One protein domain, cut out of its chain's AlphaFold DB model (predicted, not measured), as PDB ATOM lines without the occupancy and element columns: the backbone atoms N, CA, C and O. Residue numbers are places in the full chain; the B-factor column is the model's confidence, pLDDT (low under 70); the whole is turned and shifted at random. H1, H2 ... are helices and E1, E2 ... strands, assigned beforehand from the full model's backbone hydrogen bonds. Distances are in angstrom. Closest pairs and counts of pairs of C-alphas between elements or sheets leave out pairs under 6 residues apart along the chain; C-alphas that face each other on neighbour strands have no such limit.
ATOM      1  N   THR A   3     149.444 305.901 205.496       89.12
ATOM      2  CA  THR A   3     148.563 306.563 204.536       89.12
ATOM      3  C   THR A   3     148.006 305.509 203.593       89.12
ATOM      4  O   THR A   3     148.755 304.662 203.108       89.12
ATOM      5  N   MET A   4     146.702 305.542 203.344       88.19
ATOM      6  CA  MET A   4     146.048 304.707 202.339       88.19
ATOM      7  C   MET A   4     145.146 305.576 201.473       88.19
ATOM      8  O   MET A   4     144.579 306.546 201.969       88.19
ATOM      9  N   LYS A   5     144.974 305.243 200.197       85.88
ATOM     10  CA  LYS A   5     143.932 305.892 199.396       85.88
ATOM     11  C   LYS A   5     142.564 305.396 199.842       85.88
ATOM     12  O   LYS A   5     142.449 304.262 200.305       85.88
ATOM     13  N   ILE A   6     141.537 306.236 199.714       82.19
ATOM     14  CA  ILE A   6     140.158 305.769 199.851       82.19
ATOM     15  C   ILE A   6     139.977 304.640 198.844       82.19
ATOM     16  O   ILE A   6     140.147 304.871 197.643       82.19
ATOM     17  N   PRO A   7     139.632 303.442 199.314       78.88
ATOM     18  CA  PRO A   7     139.463 302.336 198.409       78.88
ATOM     19  C   PRO A   7     138.159 302.488 197.617       78.88
ATOM     20  O   PRO A   7     137.175 303.063 198.101       78.88
ATOM     21  N   VAL A   8     138.141 301.986 196.385       69.88
ATOM     22  CA  VAL A   8     137.029 302.199 195.445       69.88
ATOM     23  C   VAL A   8     136.336 300.872 195.143       69.88
ATOM     24  O   VAL A   8     136.572 300.254 194.114       69.88
ATOM     25  N   PHE A   9     135.431 300.440 196.027       70.38
ATOM     26  CA  PHE A   9     134.605 299.245 195.788       70.38
ATOM     27  C   PHE A   9     133.239 299.617 195.258       70.38
ATOM     28  O   PHE A   9     132.532 300.384 195.919       70.38
ATOM     29  N   GLU A  10     132.802 298.994 194.164       60.88
ATOM     30  CA  GLU A  10     131.434 299.131 193.648       60.88
ATOM     31  C   GLU A  10     130.372 298.827 194.716       60.88
ATOM     32  O   GLU A  10     129.365 299.529 194.798       60.88
ATOM     33  N   THR A  11     130.650 297.869 195.600       65.69
ATOM     34  CA  THR A  11     129.747 297.388 196.656       65.69
ATOM     35  C   THR A  11     129.735 298.248 197.925       65.69
ATOM     36  O   THR A  11     128.856 298.082 198.771       65.69
ATOM     37  N   MET A  12     130.665 299.199 198.081       82.69
ATOM     38  CA  MET A  12     130.712 300.054 199.269       82.69
ATOM     39  C   MET A  12     129.524 301.021 199.317       82.69
ATOM     40  O   MET A  12     129.266 301.770 198.372       82.69
ATOM     41  N   SER A  13     128.852 301.074 200.472       85.88
ATOM     42  CA  SER A  13     127.691 301.944 200.677       85.88
ATOM     43  C   SER A  13     128.025 303.428 200.470       85.88
ATOM     44  O   SER A  13     129.086 303.916 200.868       85.88
ATOM     45  N   LYS A  14     127.078 304.188 199.898       86.44
ATOM     46  CA  LYS A  14     127.219 305.643 199.684       86.44
ATOM     47  C   LYS A  14     127.544 306.390 200.983       86.44
ATOM     48  O   LYS A  14     128.323 307.341 200.970       86.44
ATOM     49  N   THR A  15     126.976 305.939 202.103       89.56
ATOM     50  CA  THR A  15     127.216 306.510 203.434       89.56
ATOM     51  C   THR A  15     128.659 306.312 203.880       89.56
ATOM     52  O   THR A  15     129.280 307.270 204.340       89.56
ATOM     53  N   LEU A  16     129.221 305.112 203.701       89.06
ATOM     54  CA  LEU A  16     130.615 304.846 204.048       89.06
ATOM     55  C   LEU A  16     131.570 305.638 203.153       89.06
ATOM     56  O   LEU A  16     132.464 306.298 203.677       89.06
ATOM     57  N   ARG A  17     131.321 305.673 201.834       87.81
ATOM     58  CA  ARG A  17     132.106 306.495 200.893       87.81
ATOM     59  C   ARG A  17     132.139 307.957 201.313       87.81
ATOM     60  O   ARG A  17     133.207 308.551 201.390       87.81
ATOM     61  N   LYS A  18     130.973 308.527 201.635       89.12
ATOM     62  CA  LYS A  18     130.868 309.913 202.103       89.12
ATOM     63  C   LYS A  18     131.609 310.115 203.424       89.12
ATOM     64  O   LYS A  18     132.309 311.111 203.583       89.12
ATOM     65  N   ARG A  19     131.478 309.177 204.370       90.94
ATOM     66  CA  ARG A  19     132.162 309.261 205.666       90.94
ATOM     67  C   ARG A  19     133.679 309.232 205.497       90.94
ATOM     68  O   ARG A  19     134.336 310.033 206.144       90.94
ATOM     69  N   LEU A  20     134.216 308.379 204.622       89.50
ATOM     70  CA  LEU A  20     135.647 308.327 204.303       89.50
ATOM     71  C   LEU A  20     136.114 309.572 203.542       89.50
ATOM     72  O   LEU A  20     137.120 310.156 203.923       89.50
ATOM     73  N   GLY A  21     135.357 310.037 202.546       87.44
ATOM     74  CA  GLY A  21     135.665 311.264 201.799       87.44
ATOM     75  C   GLY A  21     135.741 312.514 202.680       87.44
ATOM     76  O   GLY A  21     136.553 313.396 202.440       87.44
ATOM     77  N   ASN A  22     134.954 312.574 203.758       87.75
ATOM     78  CA  ASN A  22     135.044 313.657 204.744       87.75
ATOM     79  C   ASN A  22     136.309 313.586 205.627       87.75
ATOM     80  O   ASN A  22     136.554 314.503 206.410       87.75
ATOM     81  N   GLN A  23     137.057 312.480 205.579       85.25
ATOM     82  CA  GLN A  23     138.272 312.240 206.365       85.25
ATOM     83  C   GLN A  23     139.546 312.265 205.521       85.25
ATOM     84  O   GLN A  23     140.634 312.180 206.089       85.25
ATOM     85  N   SER A  24     139.423 312.338 204.196       87.94
ATOM     86  CA  SER A  24     140.567 312.342 203.299       87.94
ATOM     87  C   SER A  24     141.069 313.744 202.982       87.94
ATOM     88  O   SER A  24     140.376 314.749 203.164       87.94
ATOM     89  N   ASP A  25     142.305 313.804 202.500       87.31
ATOM     90  CA  ASP A  25     142.839 315.002 201.868       87.31
ATOM     91  C   ASP A  25     142.270 315.205 200.445       87.31
ATOM     92  O   ASP A  25     141.441 314.440 199.937       87.31
ATOM     93  N   LYS A  26     142.736 316.259 199.767       85.62
ATOM     94  CA  LYS A  26     142.318 316.586 198.392       85.62
ATOM     95  C   LYS A  26     142.634 315.474 197.386       85.62
ATOM     96  O   LYS A  26     141.950 315.373 196.372       85.62
ATOM     97  N   GLU A  27     143.632 314.648 197.672       86.62
ATOM     98  CA  GLU A  27     144.079 313.530 196.840       86.62
ATOM     99  C   GLU A  27     143.395 312.205 197.219       86.62
ATOM    100  O   GLU A  27     143.753 311.150 196.695       86.62
ATOM    101  N   GLN A  28     142.376 312.255 198.086       86.88
ATOM    102  CA  GLN A  28     141.654 311.090 198.596       86.88
ATOM    103  C   GLN A  28     142.529 310.154 199.446       86.88
ATOM    104  O   GLN A  28     142.233 308.964 199.554       86.88
ATOM    105  N   ASN A  29     143.577 310.672 200.089       90.25
ATOM    106  CA  ASN A  29     144.372 309.911 201.044       90.25
ATOM    107  C   ASN A  29     143.774 309.997 202.452       90.25
ATOM    108  O   ASN A  29     143.405 311.066 202.931       90.25
ATOM    109  N   LEU A  30     143.733 308.860 203.134       91.88
ATOM    110  CA  LEU A  30     143.358 308.695 204.530       91.88
ATOM    111  C   LEU A  30     144.598 308.419 205.366       91.88
ATOM    112  O   LEU A  30     145.426 307.573 205.022       91.88
ATOM    113  N   VAL A  31     144.667 309.074 206.517       93.12
ATOM    114  CA  VAL A  31     145.677 308.796 207.531       93.12
ATOM    115  C   VAL A  31     145.080 307.867 208.586       93.12
ATOM    116  O   VAL A  31     144.064 308.190 209.207       93.12
ATOM    117  N   VAL A  32     145.706 306.706 208.779       95.56
ATOM    118  CA  VAL A  32     145.170 305.608 209.595       95.56
ATOM    119  C   VAL A  32     146.185 305.079 210.611       95.56
ATOM    120  O   VAL A  32     147.405 305.109 210.408       95.56
ATOM    121  N   TYR A  33     145.670 304.537 211.710       97.56
ATOM    122  CA  TYR A  33     146.415 303.681 212.627       97.56
ATOM    123  C   TYR A  33     146.381 302.246 212.109       97.56
ATOM    124  O   TYR A  33     145.310 301.661 212.016       97.56
ATOM    125  N   LEU A  34     147.534 301.683 211.744       96.38
ATOM    126  CA  LEU A  34     147.606 300.321 211.218       96.38
ATOM    127  C   LEU A  34     147.811 299.309 212.353       96.38
ATOM    128  O   LEU A  34     148.844 299.336 213.020       96.38
ATOM    129  N   ILE A  35     146.880 298.366 212.495       96.81
ATOM    130  CA  ILE A  35     147.098 297.087 213.178       96.81
ATOM    131  C   ILE A  35     147.463 296.067 212.098       96.81
ATOM    132  O   ILE A  35     146.598 295.422 211.510       96.81
ATOM    133  N   GLY A  36     148.757 295.973 211.789       91.88
ATOM    134  CA  GLY A  36     149.246 295.104 210.712       91.88
ATOM    135  C   GLY A  36     149.409 293.649 211.146       91.88
ATOM    136  O   GLY A  36     149.365 292.738 210.325       91.88
ATOM    137  N   GLN A  37     149.622 293.419 212.444       90.94
ATOM    138  CA  GLN A  37     149.806 292.090 213.011       90.94
ATOM    139  C   GLN A  37     149.240 292.043 214.427       90.94
ATOM    140  O   GLN A  37     149.550 292.889 215.263       90.94
ATOM    141  N   LEU A  38     148.435 291.017 214.695       93.94
ATOM    142  CA  LEU A  38     147.956 290.686 216.028       93.94
ATOM    143  C   LEU A  38     147.932 289.166 216.164       93.94
ATOM    144  O   LEU A  38     147.235 288.467 215.426       93.94
ATOM    145  N   GLY A  39     148.732 288.655 217.089       93.44
ATOM    146  CA  GLY A  39     148.923 287.230 217.309       93.44
ATOM    147  C   GLY A  39     148.927 286.934 218.795       93.44
ATOM    148  O   GLY A  39     149.371 287.743 219.603       93.44
ATOM    149  N   ARG A  40     148.397 285.771 219.152       95.31
ATOM    150  CA  ARG A  40     148.408 285.280 220.523       95.31
ATOM    151  C   ARG A  40     149.456 284.200 220.626       95.31
ATOM    152  O   ARG A  40     149.460 283.281 219.808       95.31
ATOM    153  N   GLY A  51     140.791 287.425 222.546       96.44
ATOM    154  CA  GLY A  51     141.166 288.296 221.420       96.44
ATOM    155  C   GLY A  51     140.584 289.707 221.542       96.44
ATOM    156  O   GLY A  51     141.209 290.667 221.107       96.44
ATOM    157  N   THR A  52     139.419 289.835 222.182       97.19
ATOM    158  CA  THR A  52     138.787 291.122 222.498       97.19
ATOM    159  C   THR A  52     139.644 291.953 223.447       97.19
ATOM    160  O   THR A  52     139.895 293.113 223.156       97.19
ATOM    161  N   ARG A  53     140.195 291.342 224.507       97.62
ATOM    162  CA  ARG A  53     141.138 292.007 225.423       97.62
ATOM    163  C   ARG A  53     142.386 292.504 224.697       97.62
ATOM    164  O   ARG A  53     142.789 293.642 224.888       97.62
ATOM    165  N   MET A  54     142.944 291.688 223.802       97.69
ATOM    166  CA  MET A  54     144.100 292.099 222.995       97.69
ATOM    167  C   MET A  54     143.781 293.309 222.098       97.69
ATOM    168  O   MET A  54     144.613 294.197 221.946       97.69
ATOM    169  N   LEU A  55     142.579 293.361 221.510       97.31
ATOM    170  CA  LEU A  55     142.138 294.518 220.728       97.31
ATOM    171  C   LEU A  55     141.872 295.750 221.599       97.31
ATOM    172  O   LEU A  55     142.225 296.850 221.186       97.31
ATOM    173  N   GLU A  56     141.294 295.585 222.790       97.00
ATOM    174  CA  GLU A  56     141.120 296.668 223.768       97.00
ATOM    175  C   GLU A  56     142.464 297.318 224.121       97.00
ATOM    176  O   GLU A  56     142.567 298.547 224.116       97.00
ATOM    177  N   ASP A  57     143.510 296.514 224.332       97.00
ATOM    178  CA  ASP A  57     144.866 297.016 224.564       97.00
ATOM    179  C   ASP A  57     145.396 297.816 223.365       97.00
ATOM    180  O   ASP A  57     145.958 298.901 223.542       97.00
ATOM    181  N   CYS A  58     145.169 297.337 222.134       97.38
ATOM    182  CA  CYS A  58     145.502 298.098 220.928       97.38
ATOM    183  C   CYS A  58     144.737 299.427 220.864       97.38
ATOM    184  O   CYS A  58     145.333 300.456 220.547       97.38
ATOM    185  N   TYR A  59     143.437 299.428 221.166       97.06
ATOM    186  CA  TYR A  59     142.618 300.641 221.137       97.06
ATOM    187  C   TYR A  59     143.074 301.663 222.168       97.06
ATOM    188  O   TYR A  59     143.111 302.848 221.849       97.06
ATOM    189  N   ARG A  60     143.473 301.220 223.363       97.31
ATOM    190  CA  ARG A  60     144.019 302.103 224.394       97.31
ATOM    191  C   ARG A  60     145.293 302.796 223.909       97.31
ATOM    192  O   ARG A  60     145.357 304.020 223.943       97.31
ATOM    193  N   LEU A  61     146.254 302.041 223.372       96.94
ATOM    194  CA  LEU A  61     147.498 302.604 222.827       96.94
ATOM    195  C   LEU A  61     147.243 303.550 221.643       96.94
ATOM    196  O   LEU A  61     147.875 304.598 221.523       96.94
ATOM    197  N   ILE A  62     146.303 303.196 220.763       97.19
ATOM    198  CA  ILE A  62     145.899 304.053 219.643       97.19
ATOM    199  C   ILE A  62     145.221 305.332 220.149       97.19
ATOM    200  O   ILE A  62     145.456 306.390 219.573       97.19
ATOM    201  N   SER A  63     144.409 305.260 221.206       96.25
ATOM    202  CA  SER A  63     143.773 306.433 221.813       96.25
ATOM    203  C   SER A  63     144.813 307.378 222.409       96.25
ATOM    204  O   SER A  63     144.782 308.567 222.115       96.25
ATOM    205  N   GLU A  64     145.782 306.846 223.156       96.44
ATOM    206  CA  GLU A  64     146.894 307.632 223.709       96.44
ATOM    207  C   GLU A  64     147.687 308.339 222.593       96.44
ATOM    208  O   GLU A  64     148.022 309.516 222.705       96.44
ATOM    209  N   ALA A  65     147.940 307.653 221.472       96.00
ATOM    210  CA  ALA A  65     148.574 308.272 220.309       96.00
ATOM    211  C   ALA A  65     147.675 309.336 219.648       96.00
ATOM    212  O   ALA A  65     148.150 310.424 219.313       96.00
ATOM    213  N   ARG A  66     146.375 309.050 219.487       95.31
ATOM    214  CA  ARG A  66     145.372 309.968 218.920       95.31
ATOM    215  C   ARG A  66     145.302 311.276 219.690       95.31
ATOM    216  O   ARG A  66     145.182 312.317 219.050       95.31
ATOM    217  N   ASP A  67     145.401 311.238 221.012       96.00
ATOM    218  CA  ASP A  67     145.338 312.442 221.845       96.00
ATOM    219  C   ASP A  67     146.495 313.413 221.557       96.00
ATOM    220  O   ASP A  67     146.364 314.618 221.768       96.00
ATOM    221  N   ILE A  68     147.608 312.909 221.013       96.44
ATOM    222  CA  ILE A  68     148.801 313.699 220.689       96.44
ATOM    223  C   ILE A  68     148.792 314.159 219.226       96.44
ATOM    224  O   ILE A  68     149.064 315.325 218.943       96.44
ATOM    225  N   VAL A  69     148.519 313.251 218.280       94.44
ATOM    226  CA  VAL A  69     148.715 313.511 216.835       94.44
ATOM    227  C   VAL A  69     147.420 313.541 216.019       94.44
ATOM    228  O   VAL A  69     147.445 313.806 214.816       94.44
ATOM    229  N   GLY A  70     146.276 313.278 216.648       91.88
ATOM    230  CA  GLY A  70     144.978 313.177 215.988       91.88
ATOM    231  C   GLY A  70     144.794 311.872 215.207       91.88
ATOM    232  O   GLY A  70     145.406 310.849 215.492       91.88
ATOM    233  N   GLY A  71     143.911 311.887 214.208       91.12
ATOM    234  CA  GLY A  71     143.528 310.698 213.436       91.12
ATOM    235  C   GLY A  71     142.216 310.070 213.915       91.12
ATOM    236  O   GLY A  71     141.819 310.206 215.071       91.12
ATOM    237  N   ARG A  72     141.488 309.441 212.984       93.12
ATOM    238  CA  ARG A  72     140.093 309.005 213.208       93.12
ATOM    239  C   ARG A  72     139.791 307.577 212.757       93.12
ATOM    240  O   ARG A  72     138.646 307.140 212.830       93.12
ATOM    241  N   LEU A  73     140.790 306.867 212.245       95.44
ATOM    242  CA  LEU A  73     140.606 305.593 211.564       95.44
ATOM    243  C   LEU A  73     141.672 304.593 211.988       95.44
ATOM    244  O   LEU A  73     142.858 304.922 212.047       95.44
ATOM    245  N   ILE A  74     141.233 303.363 212.212       97.31
ATOM    246  CA  ILE A  74     142.080 302.186 212.343       97.31
ATOM    247  C   ILE A  74     141.943 301.391 211.051       97.31
ATOM    248  O   ILE A  74     140.825 301.105 210.630       97.31
ATOM    249  N   LEU A  75     143.072 301.029 210.450       96.25
ATOM    250  CA  LEU A  75     143.179 300.018 209.406       96.25
ATOM    251  C   LEU A  75     143.691 298.732 210.057       96.25
ATOM    252  O   LEU A  75     144.677 298.758 210.790       96.25
ATOM    253  N   LEU A  76     143.030 297.616 209.794       96.31
ATOM    254  CA  LEU A  76     143.439 296.294 210.232       96.31
ATOM    255  C   LEU A  76     143.672 295.418 209.008       96.31
ATOM    256  O   LEU A  76     142.802 295.295 208.149       96.31
ATOM    257  N   GLU A  77     144.850 294.807 208.949       93.88
ATOM    258  CA  GLU A  77     145.228 293.864 207.899       93.88
ATOM    259  C   GLU A  77     145.343 292.467 208.518       93.88
ATOM    260  O   GLU A  77     145.962 292.281 209.569       93.88
ATOM    261  N   CYS A  78     144.722 291.458 207.904       93.25
ATOM    262  CA  CYS A  78     144.798 290.090 208.411       93.25
ATOM    263  C   CYS A  78     144.775 289.031 207.311       93.25
ATOM    264  O   CYS A  78     144.383 289.271 206.173       93.25
ATOM    265  N   LYS A  79     145.163 287.800 207.662       92.81
ATOM    266  CA  LYS A  79     145.056 286.655 206.747       92.81
ATOM    267  C   LYS A  79     143.585 286.401 206.369       92.81
ATOM    268  O   LYS A  79     142.723 286.554 207.241       92.81
ATOM    269  N   PRO A  80     143.292 285.935 205.139       92.19
ATOM    270  CA  PRO A  80     141.934 285.636 204.676       92.19
ATOM    271  C   PRO A  80     141.390 284.352 205.325       92.19
ATOM    272  O   PRO A  80     141.291 283.292 204.713       92.19
ATOM    273  N   SER A  81     141.062 284.433 206.612       93.75
ATOM    274  CA  SER A  81     140.481 283.342 207.390       93.75
ATOM    275  C   SER A  81     139.066 283.706 207.799       93.75
ATOM    276  O   SER A  81     138.874 284.695 208.499       93.75
ATOM    277  N   LYS A  82     138.090 282.850 207.472       95.00
ATOM    278  CA  LYS A  82     136.681 283.051 207.848       95.00
ATOM    279  C   LYS A  82     136.504 283.363 209.341       95.00
ATOM    280  O   LYS A  82     135.712 284.221 209.695       95.00
ATOM    281  N   LYS A  83     137.280 282.704 210.213       94.88
ATOM    282  CA  LYS A  83     137.229 282.936 211.667       94.88
ATOM    283  C   LYS A  83     137.725 284.331 212.060       94.88
ATOM    284  O   LYS A  83     137.182 284.905 212.993       94.88
ATOM    285  N   LEU A  84     138.759 284.843 211.390       94.81
ATOM    286  CA  LEU A  84     139.282 286.188 211.647       94.81
ATOM    287  C   LEU A  84     138.342 287.254 211.084       94.81
ATOM    288  O   LEU A  84     138.046 288.204 211.795       94.81
ATOM    289  N   CYS A  85     137.834 287.057 209.865       94.94
ATOM    290  CA  CYS A  85     136.858 287.948 209.237       94.94
ATOM    291  C   CYS A  85     135.644 288.175 210.142       94.94
ATOM    292  O   CYS A  85     135.395 289.303 210.553       94.94
ATOM    293  N   SER A  86     134.970 287.090 210.546       96.81
ATOM    294  CA  SER A  86     133.801 287.188 211.426       96.81
ATOM    295  C   SER A  86     134.144 287.828 212.767       96.81
ATOM    296  O   SER A  86     133.402 288.679 213.240       96.81
ATOM    297  N   PHE A  87     135.298 287.488 213.353       96.94
ATOM    298  CA  PHE A  87     135.732 288.103 214.604       96.94
ATOM    299  C   PHE A  87     135.893 289.622 214.472       96.94
ATOM    300  O   PHE A  87     135.372 290.352 215.306       96.94
ATOM    301  N   TYR A  88     136.577 290.126 213.443       97.19
ATOM    302  CA  TYR A  88     136.776 291.569 213.294       97.19
ATOM    303  C   TYR A  88     135.484 292.302 212.922       97.19
ATOM    304  O   TYR A  88     135.221 293.376 213.463       97.19
ATOM    305  N   GLU A  89     134.639 291.711 212.081       96.12
ATOM    306  CA  GLU A  89     133.313 292.254 211.757       96.12
ATOM    307  C   GLU A  89     132.435 292.383 213.016       96.12
ATOM    308  O   GLU A  89     131.831 293.433 213.242       96.12
ATOM    309  N   GLU A  90     132.450 291.384 213.908       97.00
ATOM    310  CA  GLU A  90     131.783 291.438 215.221       97.00
ATOM    311  C   GLU A  90     132.347 292.539 216.139       97.00
ATOM    312  O   GLU A  90     131.633 293.054 216.998       97.00
ATOM    313  N   GLN A  91     133.613 292.934 215.962       96.38
ATOM    314  CA  GLN A  91     134.234 294.053 216.687       96.38
ATOM    315  C   GLN A  91     133.965 295.428 216.040       96.38
ATOM    316  O   GLN A  91     134.530 296.440 216.464       96.38
ATOM    317  N   GLY A  92     133.098 295.487 215.024       94.94
ATOM    318  CA  GLY A  92     132.692 296.725 214.356       94.94
ATOM    319  C   GLY A  92     133.651 297.191 213.261       94.94
ATOM    320  O   GLY A  92     133.609 298.362 212.874       94.94
ATOM    321  N   TYR A  93     134.525 296.308 212.775       95.94
ATOM    322  CA  TYR A  93     135.298 296.576 211.569       95.94
ATOM    323  C   TYR A  93     134.458 296.369 210.307       95.94
ATOM    324  O   TYR A  93     133.589 295.504 210.245       95.94
ATOM    325  N   ILE A  94     134.763 297.149 209.273       94.19
ATOM    326  CA  ILE A  94     134.104 297.101 207.969       94.19
ATOM    327  C   ILE A  94     135.111 296.608 206.931       94.19
ATOM    328  O   ILE A  94     136.192 297.188 206.819       94.19
ATOM    329  N   ASP A  95     134.757 295.551 206.194       92.62
ATOM    330  CA  ASP A  95     135.590 294.996 205.119       92.62
ATOM    331  C   ASP A  95     135.756 296.030 203.995       92.62
ATOM    332  O   ASP A  95     134.781 296.569 203.463       92.62
ATOM    333  N   ILE A  96     137.013 296.306 203.669       91.00
ATOM    334  CA  ILE A  96     137.458 297.152 202.565       91.00
ATOM    335  C   ILE A  96     138.574 296.442 201.788       91.00
ATOM    336  O   ILE A  96     139.589 297.038 201.447       91.00
ATOM    337  N   THR A  97     138.457 295.138 201.573       89.12
ATOM    338  CA  THR A  97     139.479 294.375 200.853       89.12
ATOM    339  C   THR A  97     139.361 294.584 199.346       89.12
ATOM    340  O   THR A  97     138.318 294.291 198.764       89.12
ATOM    341  N   GLU A  98     140.443 295.024 198.696       82.06
ATOM    342  CA  GLU A  98     140.576 295.009 197.230       82.06
ATOM    343  C   GLU A  98     141.057 293.631 196.743       82.06
ATOM    344  O   GLU A  98     141.848 292.965 197.411       82.06
ATOM    345  N   GLU A  99     140.589 293.187 195.568       69.25
ATOM    346  CA  GLU A  99     140.765 291.810 195.060       69.25
ATOM    347  C   GLU A  99     142.233 291.357 194.880       69.25
ATOM    348  O   GLU A  99     142.488 290.169 194.696       69.25
ATOM    349  N   ASN A 100     143.211 292.264 194.993       65.75
ATOM    350  CA  ASN A 100     144.618 292.015 194.659       65.75
ATOM    351  C   ASN A 100     145.586 291.935 195.856       65.75
ATOM    352  O   ASN A 100     146.774 291.706 195.638       65.75
ATOM    353  N   ASP A 101     145.134 292.121 197.103       63.91
ATOM    354  CA  ASP A 101     146.069 292.404 198.212       63.91
ATOM    355  C   ASP A 101     146.550 291.167 199.002       63.91
ATOM    356  O   ASP A 101     147.399 291.268 199.883       63.91
ATOM    357  N   GLY A 102     146.024 289.966 198.724       83.12
ATOM    358  CA  GLY A 102     146.397 288.709 199.407       83.12
ATOM    359  C   GLY A 102     146.072 288.646 200.915       83.12
ATOM    360  O   GLY A 102     146.012 287.564 201.506       83.12
ATOM    361  N   LEU A 103     145.809 289.797 201.529       89.94
ATOM    362  CA  LEU A 103     145.324 290.014 202.877       89.94
ATOM    363  C   LEU A 103     143.917 290.603 202.824       89.94
ATOM    364  O   LEU A 103     143.507 291.238 201.857       89.94
ATOM    365  N   LYS A 104     143.176 290.387 203.904       92.62
ATOM    366  CA  LYS A 104     141.940 291.104 204.180       92.62
ATOM    367  C   LYS A 104     142.271 292.454 204.799       92.62
ATOM    368  O   LYS A 104     143.093 292.513 205.716       92.62
ATOM    369  N   GLN A 105     141.594 293.496 204.336       93.00
ATOM    370  CA  GLN A 105     141.703 294.851 204.859       93.00
ATOM    371  C   GLN A 105     140.375 295.269 205.483       93.00
ATOM    372  O   GLN A 105     139.303 295.081 204.909       93.00
ATOM    373  N   TYR A 106     140.455 295.859 206.666       94.56
ATOM    374  CA  TYR A 106     139.310 296.241 207.475       94.56
ATOM    375  C   TYR A 106     139.513 297.637 208.050       94.56
ATOM    376  O   TYR A 106     140.604 297.961 208.510       94.56
ATOM    377  N   ILE A 107     138.461 298.451 208.107       95.19
ATOM    378  CA  ILE A 107     138.513 299.762 208.769       95.19
ATOM    379  C   ILE A 107     137.568 299.849 209.955       95.19
ATOM    380  O   ILE A 107     136.478 299.283 209.944       95.19
ATOM    381  N   ARG A 108     137.963 300.626 210.959       95.56
ATOM    382  CA  ARG A 108     137.109 301.014 212.082       95.56
ATOM    383  C   ARG A 108     137.298 302.494 212.380       95.56
ATOM    384  O   ARG A 108     138.424 302.987 212.413       95.56
ATOM    385  N   PHE A 109     136.195 303.204 212.588       93.88
ATOM    386  CA  PHE A 109     136.241 304.592 213.037       93.88
ATOM    387  C   PHE A 109     136.530 304.632 214.533       93.88
ATOM    388  O   PHE A 109     135.954 303.859 215.296       93.88
ATOM    389  N   ILE A 110     137.422 305.533 214.930       91.44
ATOM    390  CA  ILE A 110     137.654 305.851 216.335       91.44
ATOM    391  C   ILE A 110     136.608 306.899 216.716       91.44
ATOM    392  O   ILE A 110     136.523 307.939 216.057       91.44
TER     393      ILE A 110
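What this domain is: This is residues 3 to 40 and 51 to 110 of the 111 residues of an uncharacterized protein of Pseudobacteroides cellulosolvens ATCC 35603 = DSM 2933 (UniProt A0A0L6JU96). A small sheet of four strands, strongly twisted and curled like part of a barrel, has the long helix H2 and the shorter H3 packed on it, while H1 only grazes it with residues 19 to 21. E3 and E4 lie in the middle of the whole, and H1 and H2 lie farthest out. The printed part has 98 residues with three named helices and four named strands, in the order E1 H1 E2 H2 E3 H3 E4; the sheet is mixed, in the order E1, E2, E3, E4, and the class is mixed, helices and strands. It is compact, with a radius of gyration of the C-alphas of 13.4 A, and its C-alphas span 38 by 34 by 21 A.

How they stand to each other: Edge strand E1, residues 3 to 5, is antiparallel to E2, residues 29 to 35, with N 4 and O 30 at 2.9 A. H1, residues 14 to 21, only grazes the sheet; its closest C-alpha pair with E2 is Leu 20 and Leu 30, 7.7 A. The pairing of E2 is staggered: residues 29 to 31 pair with E1, and residues 33 to 35 pair with E3, residues 73 to 78. E2 and E3 are parallel, with N 35 and O 75 at 2.8 A. H2, residues 51 to 69, is on the sheet, and its closest C-alphas with E2 are those of Tyr 33 and Ile 62, 7.0 A apart. E3 is antiparallel to edge strand E4, residues 104 to 109, with N 76 and O 106 at 2.8 A. H3, residues 82 to 90, lies over E3 and E4 at a height over the sheet of 9.8 A and runs along the strands, at 9 degrees to E4 on the local plane. The closest C-alphas of H3 and E4 are those of Cys 85 and Lys 104, 7.8 A apart. H2 and H3, near each other, are on one face of the sheet, an arrangement of two layers. H1 is apart from both. Every O i to N i+4 pair is within hydrogen-bond range in H1 and H3, and 14 of 15 in H2.

Where its parts are: E1 begins at C-alpha 3, (148.563, 306.563, 204.536). From first to last C-alpha, E2 measures 17.9 A, H2 26.7 A, E3 16.4 A, H3 12.2 A and E4 17.1 A. H2 begins at C-alpha 51, (141.166, 288.296, 221.420), and E4 ends at C-alpha 109, (136.241, 304.592, 213.037).

The domain as a whole: The C-alphas farthest apart, those of Lys 26 and Arg 40, are 38.8 A apart. Residues 41 to 50 are not printed, and C-alphas 40 and 51 are 7.9 A apart across this cut. The link from H3 to E4 is long, and its residues 94 to 95 pair antiparallel with residues 106 to 107 of E4. The pLDDT is under 70 at residue 8, residues 10 to 11 and residues 99 to 101.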